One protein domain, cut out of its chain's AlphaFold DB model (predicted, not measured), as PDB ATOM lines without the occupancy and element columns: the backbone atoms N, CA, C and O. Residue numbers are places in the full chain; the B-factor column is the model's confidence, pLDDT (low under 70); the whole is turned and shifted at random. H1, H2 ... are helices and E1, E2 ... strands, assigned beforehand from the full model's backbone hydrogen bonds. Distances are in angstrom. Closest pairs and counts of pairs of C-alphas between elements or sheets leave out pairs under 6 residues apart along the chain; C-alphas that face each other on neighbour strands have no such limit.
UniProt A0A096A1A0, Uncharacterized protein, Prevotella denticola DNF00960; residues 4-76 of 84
ATOM      1  N   LYS A   4     500.478  -5.822 707.070       96.50
ATOM      2  CA  LYS A   4     499.869  -7.164 707.036       96.50
ATOM      3  C   LYS A   4     499.106  -7.554 708.303       96.50
ATOM      4  O   LYS A   4     498.191  -8.363 708.226       96.50
ATOM      5  N   GLU A   5     499.506  -7.045 709.466       97.31
ATOM      6  CA  GLU A   5     498.802  -7.327 710.725       97.31
ATOM      7  C   GLU A   5     497.467  -6.572 710.762       97.31
ATOM      8  O   GLU A   5     496.453  -7.144 711.143       97.31
ATOM      9  N   PHE A   6     497.449  -5.324 710.279       97.75
ATOM     10  CA  PHE A   6     496.220  -4.544 710.115       97.75
ATOM     11  C   PHE A   6     495.295  -5.127 709.045       97.75
ATOM     12  O   PHE A   6     494.109  -5.275 709.311       97.75
ATOM     13  N   GLU A   7     495.820  -5.504 707.876       97.56
ATOM     14  CA  GLU A   7     495.029  -6.131 706.803       97.56
ATOM     15  C   GLU A   7     494.298  -7.378 707.314       97.56
ATOM     16  O   GLU A   7     493.088  -7.498 707.144       97.56
ATOM     17  N   LYS A   8     495.010  -8.269 708.017       97.56
ATOM     18  CA  LYS A   8     494.414  -9.470 708.615       97.56
ATOM     19  C   LYS A   8     493.379  -9.150 709.689       97.56
ATOM     20  O   LYS A   8     492.339  -9.796 709.727       97.56
ATOM     21  N   ALA A   9     493.668  -8.198 710.575       97.94
ATOM     22  CA  ALA A   9     492.749  -7.855 711.655       97.94
ATOM     23  C   ALA A   9     491.454  -7.216 711.125       97.94
ATOM     24  O   ALA A   9     490.385  -7.495 711.660       97.94
ATOM     25  N   ILE A  10     491.540  -6.394 710.070       97.75
ATOM     26  CA  ILE A  10     490.374  -5.789 709.409       97.75
ATOM     27  C   ILE A  10     489.556  -6.864 708.686       97.75
ATOM     28  O   ILE A  10     488.342  -6.916 708.858       97.75
ATOM     29  N   ASP A  11     490.210  -7.762 707.943       97.12
ATOM     30  CA  ASP A  11     489.543  -8.892 707.279       97.12
ATOM     31  C   ASP A  11     488.826  -9.802 708.296       97.12
ATOM     32  O   ASP A  11     487.686 -10.215 708.089       97.12
ATOM     33  N   ALA A  12     489.433 -10.017 709.469       97.38
ATOM     34  CA  ALA A  12     488.849 -10.795 710.562       97.38
ATOM     35  C   ALA A  12     487.587 -10.168 711.187       97.38
ATOM     36  O   ALA A  12     486.824 -10.890 711.835       97.38
ATOM     37  N   LEU A  13     487.328  -8.866 710.994       96.44
ATOM     38  CA  LEU A  13     486.038  -8.271 711.367       96.44
ATOM     39  C   LEU A  13     484.897  -8.847 710.512       96.44
ATOM     40  O   LEU A  13     483.768  -8.927 710.987       96.44
ATOM     41  N   ASN A  14     485.195  -9.276 709.278       96.25
ATOM     42  CA  ASN A  14     484.247  -9.853 708.322       96.25
ATOM     43  C   ASN A  14     483.022  -8.952 708.059       96.25
ATOM     44  O   ASN A  14     481.886  -9.416 707.972       96.25
ATOM     45  N   LEU A  15     483.268  -7.643 707.956       95.81
ATOM     46  CA  LEU A  15     482.242  -6.616 707.729       95.81
ATOM     47  C   LEU A  15     482.248  -6.060 706.296       95.81
ATOM     48  O   LEU A  15     481.431  -5.205 705.980       95.81
ATOM     49  N   GLY A  16     483.152  -6.527 705.425       95.50
ATOM     50  CA  GLY A  16     483.269  -6.012 704.053       95.50
ATOM     51  C   GLY A  16     483.875  -4.607 703.964       95.50
ATOM     52  O   GLY A  16     483.558  -3.859 703.046       95.50
ATOM     53  N   ILE A  17     484.727  -4.247 704.925       97.31
ATOM     54  CA  ILE A  17     485.411  -2.952 704.981       97.31
ATOM     55  C   ILE A  17     486.456  -2.860 703.865       97.31
ATOM     56  O   ILE A  17     487.294  -3.753 703.711       97.31
ATOM     57  N   PHE A  18     486.462  -1.739 703.146       97.62
ATOM     58  CA  PHE A  18     487.519  -1.395 702.199       97.62
ATOM     59  C   PHE A  18     488.613  -0.590 702.898       97.62
ATOM     60  O   PHE A  18     488.328   0.314 703.680       97.62
ATOM     61  N   ILE A  19     489.877  -0.915 702.622       97.94
ATOM     62  CA  ILE A  19     491.028  -0.142 703.101       97.94
ATOM     63  C   ILE A  19     491.386   0.883 702.029       97.94
ATOM     64  O   ILE A  19     491.753   0.504 700.917       97.94
ATOM     65  N   ASP A  20     491.341   2.161 702.389       97.00
ATOM     66  CA  ASP A  20     491.642   3.262 701.472       97.00
ATOM     67  C   ASP A  20     493.114   3.673 701.551       97.00
ATOM     68  O   ASP A  20     493.787   3.845 700.536       97.00
ATOM     69  N   GLU A  21     493.633   3.832 702.773       97.88
ATOM     70  CA  GLU A  21     494.984   4.339 703.011       97.88
ATOM     71  C   GLU A  21     495.596   3.757 704.293       97.88
ATOM     72  O   GLU A  21     494.934   3.615 705.322       97.88
ATOM     73  N   MET A  22     496.909   3.504 704.269       98.19
ATOM     74  CA  MET A  22     497.707   3.262 705.474       98.19
ATOM     75  C   MET A  22     498.869   4.250 705.569       98.19
ATOM     76  O   MET A  22     499.752   4.283 704.712       98.19
ATOM     77  N   LYS A  23     498.922   5.013 706.662       98.19
ATOM     78  CA  LYS A  23     500.034   5.924 706.966       98.19
ATOM     79  C   LYS A  23     501.082   5.200 707.795       98.19
ATOM     80  O   LYS A  23     500.771   4.648 708.852       98.19
ATOM     81  N   LEU A  24     502.336   5.247 707.349       98.00
ATOM     82  CA  LEU A  24     503.453   4.547 707.985       98.00
ATOM     83  C   LEU A  24     504.453   5.521 708.620       98.00
ATOM     84  O   LEU A  24     504.741   6.584 708.079       98.00
ATOM     85  N   ASN A  25     505.034   5.119 709.749       95.75
ATOM     86  CA  ASN A  25     506.296   5.644 710.256       95.75
ATOM     87  C   ASN A  25     507.367   4.559 710.082       95.75
ATOM     88  O   ASN A  25     507.337   3.522 710.756       95.75
ATOM     89  N   HIS A  26     508.288   4.781 709.141       93.62
ATOM     90  CA  HIS A  26     509.156   3.743 708.590       93.62
ATOM     91  C   HIS A  26     508.340   2.535 708.102       93.62
ATOM     92  O   HIS A  26     507.639   2.624 707.102       93.62
ATOM     93  N   SER A  27     508.417   1.406 708.807       92.75
ATOM     94  CA  SER A  27     507.701   0.172 708.468       92.75
ATOM     95  C   SER A  27     506.546  -0.134 709.422       92.75
ATOM     96  O   SER A  27     505.979  -1.219 709.348       92.75
ATOM     97  N   ASN A  28     506.225   0.770 710.350       96.69
ATOM     98  CA  ASN A  28     505.141   0.592 711.310       96.69
ATOM     99  C   ASN A  28     503.942   1.452 710.915       96.69
ATOM    100  O   ASN A  28     504.102   2.624 710.586       96.69
ATOM    101  N   VAL A  29     502.746   0.881 710.981       97.94
ATOM    102  CA  VAL A  29     501.486   1.597 710.774       97.94
ATOM    103  C   VAL A  29     501.271   2.595 711.909       97.94
ATOM    104  O   VAL A  29     501.432   2.254 713.081       97.94
ATOM    105  N   ARG A  30     500.924   3.830 711.539       98.00
ATOM    106  CA  ARG A  30     500.523   4.913 712.446       98.00
ATOM    107  C   ARG A  30     499.012   5.149 712.409       98.00
ATOM    108  O   ARG A  30     498.433   5.535 713.418       98.00
ATOM    109  N   GLN A  31     498.405   4.985 711.239       98.31
ATOM    110  CA  GLN A  31     496.975   5.167 711.031       98.31
ATOM    111  C   GLN A  31     496.532   4.334 709.831       98.31
ATOM    112  O   GLN A  31     497.264   4.261 708.841       98.31
ATOM    113  N   VAL A  32     495.333   3.769 709.905       98.38
ATOM    114  CA  VAL A  32     494.632   3.183 708.757       98.38
ATOM    115  C   VAL A  32     493.328   3.933 708.561       98.38
ATOM    116  O   VAL A  32     492.663   4.255 709.542       98.38
ATOM    117  N   THR A  33     492.982   4.216 707.313       98.00
ATOM    118  CA  THR A  33     491.680   4.747 706.919       98.00
ATOM    119  C   THR A  33     491.008   3.726 706.008       98.00
ATOM    120  O   THR A  33     491.658   3.154 705.130       98.00
ATOM    121  N   GLY A  34     489.724   3.493 706.227       97.06
ATOM    122  CA  GLY A  34     488.883   2.650 705.394       97.06
ATOM    123  C   GLY A  34     487.436   3.119 705.437       97.06
ATOM    124  O   GLY A  34     487.118   4.085 706.135       97.06
ATOM    125  N   HIS A  35     486.556   2.418 704.738       96.06
ATOM    126  CA  HIS A  35     485.130   2.722 704.750       96.06
ATOM    127  C   HIS A  35     484.264   1.470 704.619       96.06
ATOM    128  O   HIS A  35     484.697   0.421 704.129       96.06
ATOM    129  N   LEU A  36     483.019   1.614 705.066       95.00
ATOM    130  CA  LEU A  36     481.924   0.677 704.868       95.00
ATOM    131  C   LEU A  36     480.691   1.477 704.445       95.00
ATOM    132  O   LEU A  36     480.169   2.270 705.222       95.00
ATOM    133  N   GLU A  37     480.233   1.280 703.209       91.31
ATOM    134  CA  GLU A  37     479.152   2.080 702.618       91.31
ATOM    135  C   GLU A  37     479.439   3.594 702.728       91.31
ATOM    136  O   GLU A  37     480.410   4.075 702.145       91.31
ATOM    137  N   ASN A  38     478.618   4.335 703.478       89.00
ATOM    138  CA  ASN A  38     478.766   5.773 703.718       89.00
ATOM    139  C   ASN A  38     479.454   6.100 705.057       89.00
ATOM    140  O   ASN A  38     479.489   7.267 705.451       89.00
ATOM    141  N   GLU A  39     479.988   5.101 705.761       93.12
ATOM    142  CA  GLU A  39     480.714   5.278 707.019       93.12
ATOM    143  C   GLU A  39     482.228   5.241 706.769       93.12
ATOM    144  O   GLU A  39     482.779   4.262 706.262       93.12
ATOM    145  N   GLY A  40     482.918   6.319 707.139       94.81
ATOM    146  CA  GLY A  40     484.376   6.377 707.177       94.81
ATOM    147  C   GLY A  40     484.906   5.876 708.509       94.81
ATOM    148  O   GLY A  40     484.412   6.261 709.567       94.81
ATOM    149  N   ILE A  41     485.955   5.062 708.469       97.62
ATOM    150  CA  ILE A  41     486.565   4.439 709.640       97.62
ATOM    151  C   ILE A  41     488.060   4.764 709.667       97.62
ATOM    152  O   ILE A  41     488.771   4.647 708.670       97.62
ATOM    153  N   ILE A  42     488.557   5.169 710.833       98.00
ATOM    154  CA  ILE A  42     489.968   5.451 711.084       98.00
ATOM    155  C   ILE A  42     490.438   4.634 712.281       98.00
ATOM    156  O   ILE A  42     489.897   4.753 713.376       98.00
ATOM    157  N   TRP A  43     491.513   3.877 712.100       98.44
ATOM    158  CA  TRP A  43     492.219   3.197 713.182       98.44
ATOM    159  C   TRP A  43     493.511   3.920 713.518       98.44
ATOM    160  O   TRP A  43     494.272   4.302 712.624       98.44
ATOM    161  N   ASN A  44     493.796   4.058 714.809       97.44
ATOM    162  CA  ASN A  44     495.120   4.471 715.261       97.44
ATOM    163  C   ASN A  44     496.123   3.301 715.242       97.44
ATOM    164  O   ASN A  44     495.811   2.172 714.858       97.44
ATOM    165  N   ASP A  45     497.350   3.565 715.682       96.75
ATOM    166  CA  ASP A  45     498.447   2.597 715.733       96.75
ATOM    167  C   ASP A  45     498.213   1.415 716.686       96.75
ATOM    168  O   ASP A  45     498.925   0.417 716.585       96.75
ATOM    169  N   LYS A  46     497.217   1.506 717.575       96.62
ATOM    170  CA  LYS A  46     496.775   0.444 718.491       96.62
ATOM    171  C   LYS A  46     495.554  -0.321 717.981       96.62
ATOM    172  O   LYS A  46     495.092  -1.217 718.678       96.62
ATOM    173  N   GLY A  47     495.026   0.036 716.809       97.69
ATOM    174  CA  GLY A  47     493.793  -0.524 716.250       97.69
ATOM    175  C   GLY A  47     492.517  -0.086 716.958       97.69
ATOM    176  O   GLY A  47     491.480  -0.719 716.776       97.69
ATOM    177  N   GLU A  48     492.566   0.990 717.743       98.25
ATOM    178  CA  GLU A  48     491.358   1.623 718.260       98.25
ATOM    179  C   GLU A  48     490.690   2.396 717.124       98.25
ATOM    180  O   GLU A  48     491.330   3.237 716.483       98.25
ATOM    181  N   ALA A  49     489.414   2.106 716.885       98.06
ATOM    182  CA  ALA A  49     488.685   2.650 715.753       98.06
ATOM    183  C   ALA A  49     487.844   3.883 716.102       98.06
ATOM    184  O   ALA A  49     487.215   3.981 717.159       98.06
ATOM    185  N   PHE A  50     487.787   4.818 715.174       97.75
ATOM    186  CA  PHE A  50     486.907   5.972 715.191       97.75
ATOM    187  C   PHE A  50     486.132   5.964 713.888       97.75
ATOM    188  O   PHE A  50     486.701   5.607 712.858       97.75
ATOM    189  N   SER A  51     484.863   6.337 713.917       96.25
ATOM    190  CA  SER A  51     484.069   6.391 712.701       96.25
ATOM    191  C   SER A  51     483.249   7.661 712.599       96.25
ATOM    192  O   SER A  51     483.106   8.424 713.558       96.25
ATOM    193  N   THR A  52     482.810   7.928 711.380       94.56
ATOM    194  CA  THR A  52     481.997   9.075 711.010       94.56
ATOM    195  C   THR A  52     481.114   8.678 709.840       94.56
ATOM    196  O   THR A  52     481.529   7.897 708.988       94.56
ATOM    197  N   ASP A  53     479.921   9.251 709.789       91.56
ATOM    198  CA  ASP A  53     478.995   9.052 708.686       91.56
ATOM    199  C   ASP A  53     479.084  10.240 707.734       91.56
ATOM    200  O   ASP A  53     479.230  11.394 708.162       91.56
ATOM    201  N   PHE A  54     478.944   9.957 706.442       85.50
ATOM    202  CA  PHE A  54     478.832  10.973 705.409       85.50
ATOM    203  C   PHE A  54     477.442  10.949 704.781       85.50
ATOM    204  O   PHE A  54     476.939   9.908 704.362       85.50
ATOM    205  N   GLU A  55     476.837  12.124 704.657       84.88
ATOM    206  CA  GLU A  55     475.610  12.313 703.893       84.88
ATOM    207  C   GLU A  55     475.937  13.030 702.581       84.88
ATOM    208  O   GLU A  55     476.421  14.170 702.571       84.88
ATOM    209  N   TRP A  56     475.646  12.361 701.467       83.94
ATOM    210  CA  TRP A  56     475.646  12.973 700.145       83.94
ATOM    211  C   TRP A  56     474.347  13.752 699.981       83.94
ATOM    212  O   TRP A  56     473.258  13.180 700.008       83.94
ATOM    213  N   ARG A  57     474.452  15.072 699.828       85.31
ATOM    214  CA  ARG A  57     473.294  15.918 699.557       85.31
ATOM    215  C   ARG A  57     473.277  16.287 698.087       85.31
ATOM    216  O   ARG A  57     474.113  17.060 697.626       85.31
ATOM    217  N   GLU A  58     472.279  15.776 697.390       90.62
ATOM    218  CA  GLU A  58     471.987  16.109 696.000       90.62
ATOM    219  C   GLU A  58     470.868  17.154 695.918       90.62
ATOM    220  O   GLU A  58     470.022  17.283 696.815       90.62
ATOM    221  N   ASN A  59     470.875  17.937 694.844       87.06
ATOM    222  CA  ASN A  59     469.818  18.874 694.532       87.06
ATOM    223  C   ASN A  59     468.602  18.067 694.073       87.06
ATOM    224  O   ASN A  59     468.690  17.187 693.224       87.06
ATOM    225  N   LYS A  60     467.442  18.356 694.663       84.81
ATOM    226  CA  LYS A  60     466.224  17.575 694.427       84.81
ATOM    227  C   LYS A  60     465.653  17.748 693.017       84.81
ATOM    228  O   LYS A  60     464.814  16.941 692.630       84.81
ATOM    229  N   GLU A  61     466.039  18.803 692.299       89.62
ATOM    230  CA  GLU A  61     465.510  19.098 690.960       89.62
ATOM    231  C   GLU A  61     466.270  18.391 689.833       89.62
ATOM    232  O   GLU A  61     465.637  17.896 688.902       89.62
ATOM    233  N   ASP A  62     467.599  18.325 689.909       91.00
ATOM    234  CA  ASP A  62     468.471  17.817 688.838       91.00
ATOM    235  C   ASP A  62     469.356  16.633 689.270       91.00
ATOM    236  O   ASP A  62     469.907  15.948 688.410       91.00
ATOM    237  N   GLY A  63     469.432  16.332 690.572       87.19
ATOM    238  CA  GLY A  63     470.294  15.286 691.125       87.19
ATOM    239  C   GLY A  63     471.760  15.704 691.261       87.19
ATOM    240  O   GLY A  63     472.598  14.864 691.585       87.19
ATOM    241  N   ASP A  64     472.097  16.976 691.033       91.94
ATOM    242  CA  ASP A  64     473.485  17.426 691.108       91.94
ATOM    243  C   ASP A  64     473.994  17.417 692.552       91.94
ATOM    244  O   ASP A  64     473.289  17.795 693.492       91.94
ATOM    245  N   LEU A  65     475.253  17.023 692.746       86.38
ATOM    246  CA  LEU A  65     475.876  17.015 694.066       86.38
ATOM    247  C   LEU A  65     476.008  18.445 694.615       86.38
ATOM    248  O   LEU A  65     476.776  19.257 694.102       86.38
ATOM    249  N   VAL A  66     475.313  18.725 695.715       87.12
ATOM    250  CA  VAL A  66     475.328  20.024 696.411       87.12
ATOM    251  C   VAL A  66     476.377  20.042 697.519       87.12
ATOM    252  O   VAL A  66     476.924  21.096 697.843       87.12
ATOM    253  N   GLY A  67     476.684  18.887 698.109       84.44
ATOM    254  CA  GLY A  67     477.767  18.763 699.075       84.44
ATOM    255  C   GLY A  67     477.818  17.413 699.775       84.44
ATOM    256  O   GLY A  67     476.875  16.626 699.717       84.44
ATOM    257  N   VAL A  68     478.930  17.179 700.467       81.81
ATOM    258  CA  VAL A  68     479.135  16.027 701.350       81.81
ATOM    259  C   VAL A  68     479.269  16.552 702.773       81.81
ATOM    260  O   VAL A  68     480.135  17.386 703.049       81.81
ATOM    261  N   PHE A  69     478.395  16.094 703.664       81.06
ATOM    262  CA  PHE A  69     478.385  16.493 705.068       81.06
ATOM    263  C   PHE A  69     478.894  15.334 705.916       81.06
ATOM    264  O   PHE A  69     478.283  14.273 705.928       81.06
ATOM    265  N   GLY A  70     480.014  15.540 706.606       79.88
ATOM    266  CA  GLY A  70     480.545  14.585 707.576       79.88
ATOM    267  C   GLY A  70     480.159  14.966 709.000       79.88
ATOM    268  O   GLY A  70     480.092  16.155 709.333       79.88
ATOM    269  N   SER A  71     479.929  13.966 709.846       84.94
ATOM    270  CA  SER A  71     479.894  14.157 711.297       84.94
ATOM    271  C   SER A  71     481.314  14.257 711.881       84.94
ATOM    272  O   SER A  71     482.318  14.081 711.192       84.94
ATOM    273  N   SER A  72     481.427  14.593 713.165       89.38
ATOM    274  CA  SER A  72     482.705  14.439 713.866       89.38
ATOM    275  C   SER A  72     483.075  12.958 713.960       89.38
ATOM    276  O   SER A  72     482.202  12.107 714.107       89.38
ATOM    277  N   LEU A  73     484.375  12.658 713.922       91.38
ATOM    278  CA  LEU A  73     484.888  11.321 714.225       91.38
ATOM    279  C   LEU A  73     484.648  10.989 715.698       91.38
ATOM    280  O   LEU A  73     485.168  11.672 716.582       91.38
ATOM    281  N   GLU A  74     483.928   9.904 715.948       96.38
ATOM    282  CA  GLU A  74     483.604   9.420 717.288       96.38
ATOM    283  C   GLU A  74     484.221   8.044 717.533       96.38
ATOM    284  O   GLU A  74     484.439   7.255 716.613       96.38
ATOM    285  N   ARG A  75     484.531   7.730 718.793       97.19
ATOM    286  CA  ARG A  75     485.121   6.434 719.150       97.19
ATOM    287  C   ARG A  75     484.114   5.307 718.910       97.19
ATOM    288  O   ARG A  75     483.097   5.248 719.594       97.19
ATOM    289  N   ASN A  76     484.450   4.347 718.047       96.81
ATOM    290  CA  ASN A  76     483.565   3.231 717.719       96.81
ATOM    291  C   ASN A  76     484.214   1.872 718.014       96.81
ATOM    292  O   ASN A  76     485.099   1.412 717.298       96.81
TER     293      ASN A  76
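This is residues 4 to 76 of the 84 residues of an uncharacterized protein of Prevotella denticola DNF00960 (UniProt A0A096A1A0). One sheet of five strands, twisted and curled like part of a barrel, has a short helix, H1, over one face at the end made by E1 and E2. The length comes from E4, the longest strand: its first half pairs with E3, its second half runs on to form an outlying hairpin with E5, and after E5 the last printed residues run on beside E4, where residues 74 to 75 pair antiparallel with its residues 50 to 51. The printed part has 73 residues with one named helix followed by five named strands, in the order H1 E1 E2 E3 E4 E5 along the chain; the sheet has the order E1 - E2 - E3 - E4 - E5, all antiparallel, and the class is mostly strand. The whole is loose, with a radius of gyration of the C-alphas of 14.8 A, and its spans of 49 by 24 by 21 A make it only just a rod.

The sheet is made of E1, residues 18 to 25, E2, residues 28 to 36, E3, residues 39 to 44, E4, residues 49 to 58, and E5, residues 65 to 70. These form a meander, each strand the antiparallel neighbour of the one before, and each two in succession are a hairpin. E3 is an inner strand, and its centre is the nearest to the mean of the C-alphas, at 3.8 A. E3 and E4 are antiparallel at 153 degrees, with N 42 and O 50 within hydrogen-bond range at 2.8 A and C-alphas 41 and 51 facing each other at 4.4 A. On the other side of E3, E2 is antiparallel to it at 167 degrees, with N 34 and O 41 at 2.9 A. E2 bends by 51 degrees at residue 31. E1, an edge strand, is antiparallel to E2 at 163 degrees, with N 23 and O 31 at 2.8 A and N 33 and O 21 at 2.9 A. The pairing of E4 is staggered: it pairs with E3 over residues 49 to 53 and with E5 over residues 54 to 58. E5, the other edge strand, is antiparallel to E4 at 159 degrees, with N 55 and O 69 at 2.9 A. E5 is apart from E1, E2 and E3. Residues 50 to 51 of E4 also pair with residues 74 to 75, antiparallel. H1, residues 4 to 11, is on the sheet at a height over the sheet of 9.3 A. It lies over E1, and only just over E2, on which 3 of its C-alphas fall. On the local plane its line and that of E1 stand at 26 degrees, and it runs along the strands. In H1 every O i to N i+4 pair is within hydrogen-bond range.

E4 is 29.2 A from first to last C-alpha, from C-alpha 49 at (488.685, 2.650, 715.753) to C-alpha 58 at (471.987, 16.109, 696.000). E2 measures 24.1 A, E1 21.6 A, E3 16.6 A and E5 14.5 A. H1 measures 10.5 A and begins with C-alpha 4 at (499.869, -7.164, 707.036). The last named element, E5, ends with C-alpha 70 at (480.545, 14.585, 707.576).

The two C-alphas farthest apart are those of His 26, between E1 and E2, and Glu 61, between E4 and E5, at 49.5 A. The printed part has no cut. The links E1 to E2, E2 to E3 and E3 to E4 are tight; H1 to E1 and E4 to E5 are short, and no link is long. The mean pLDDT of the printed part is 93.8 and no printed residue is under 70; E5 has a mean of 83.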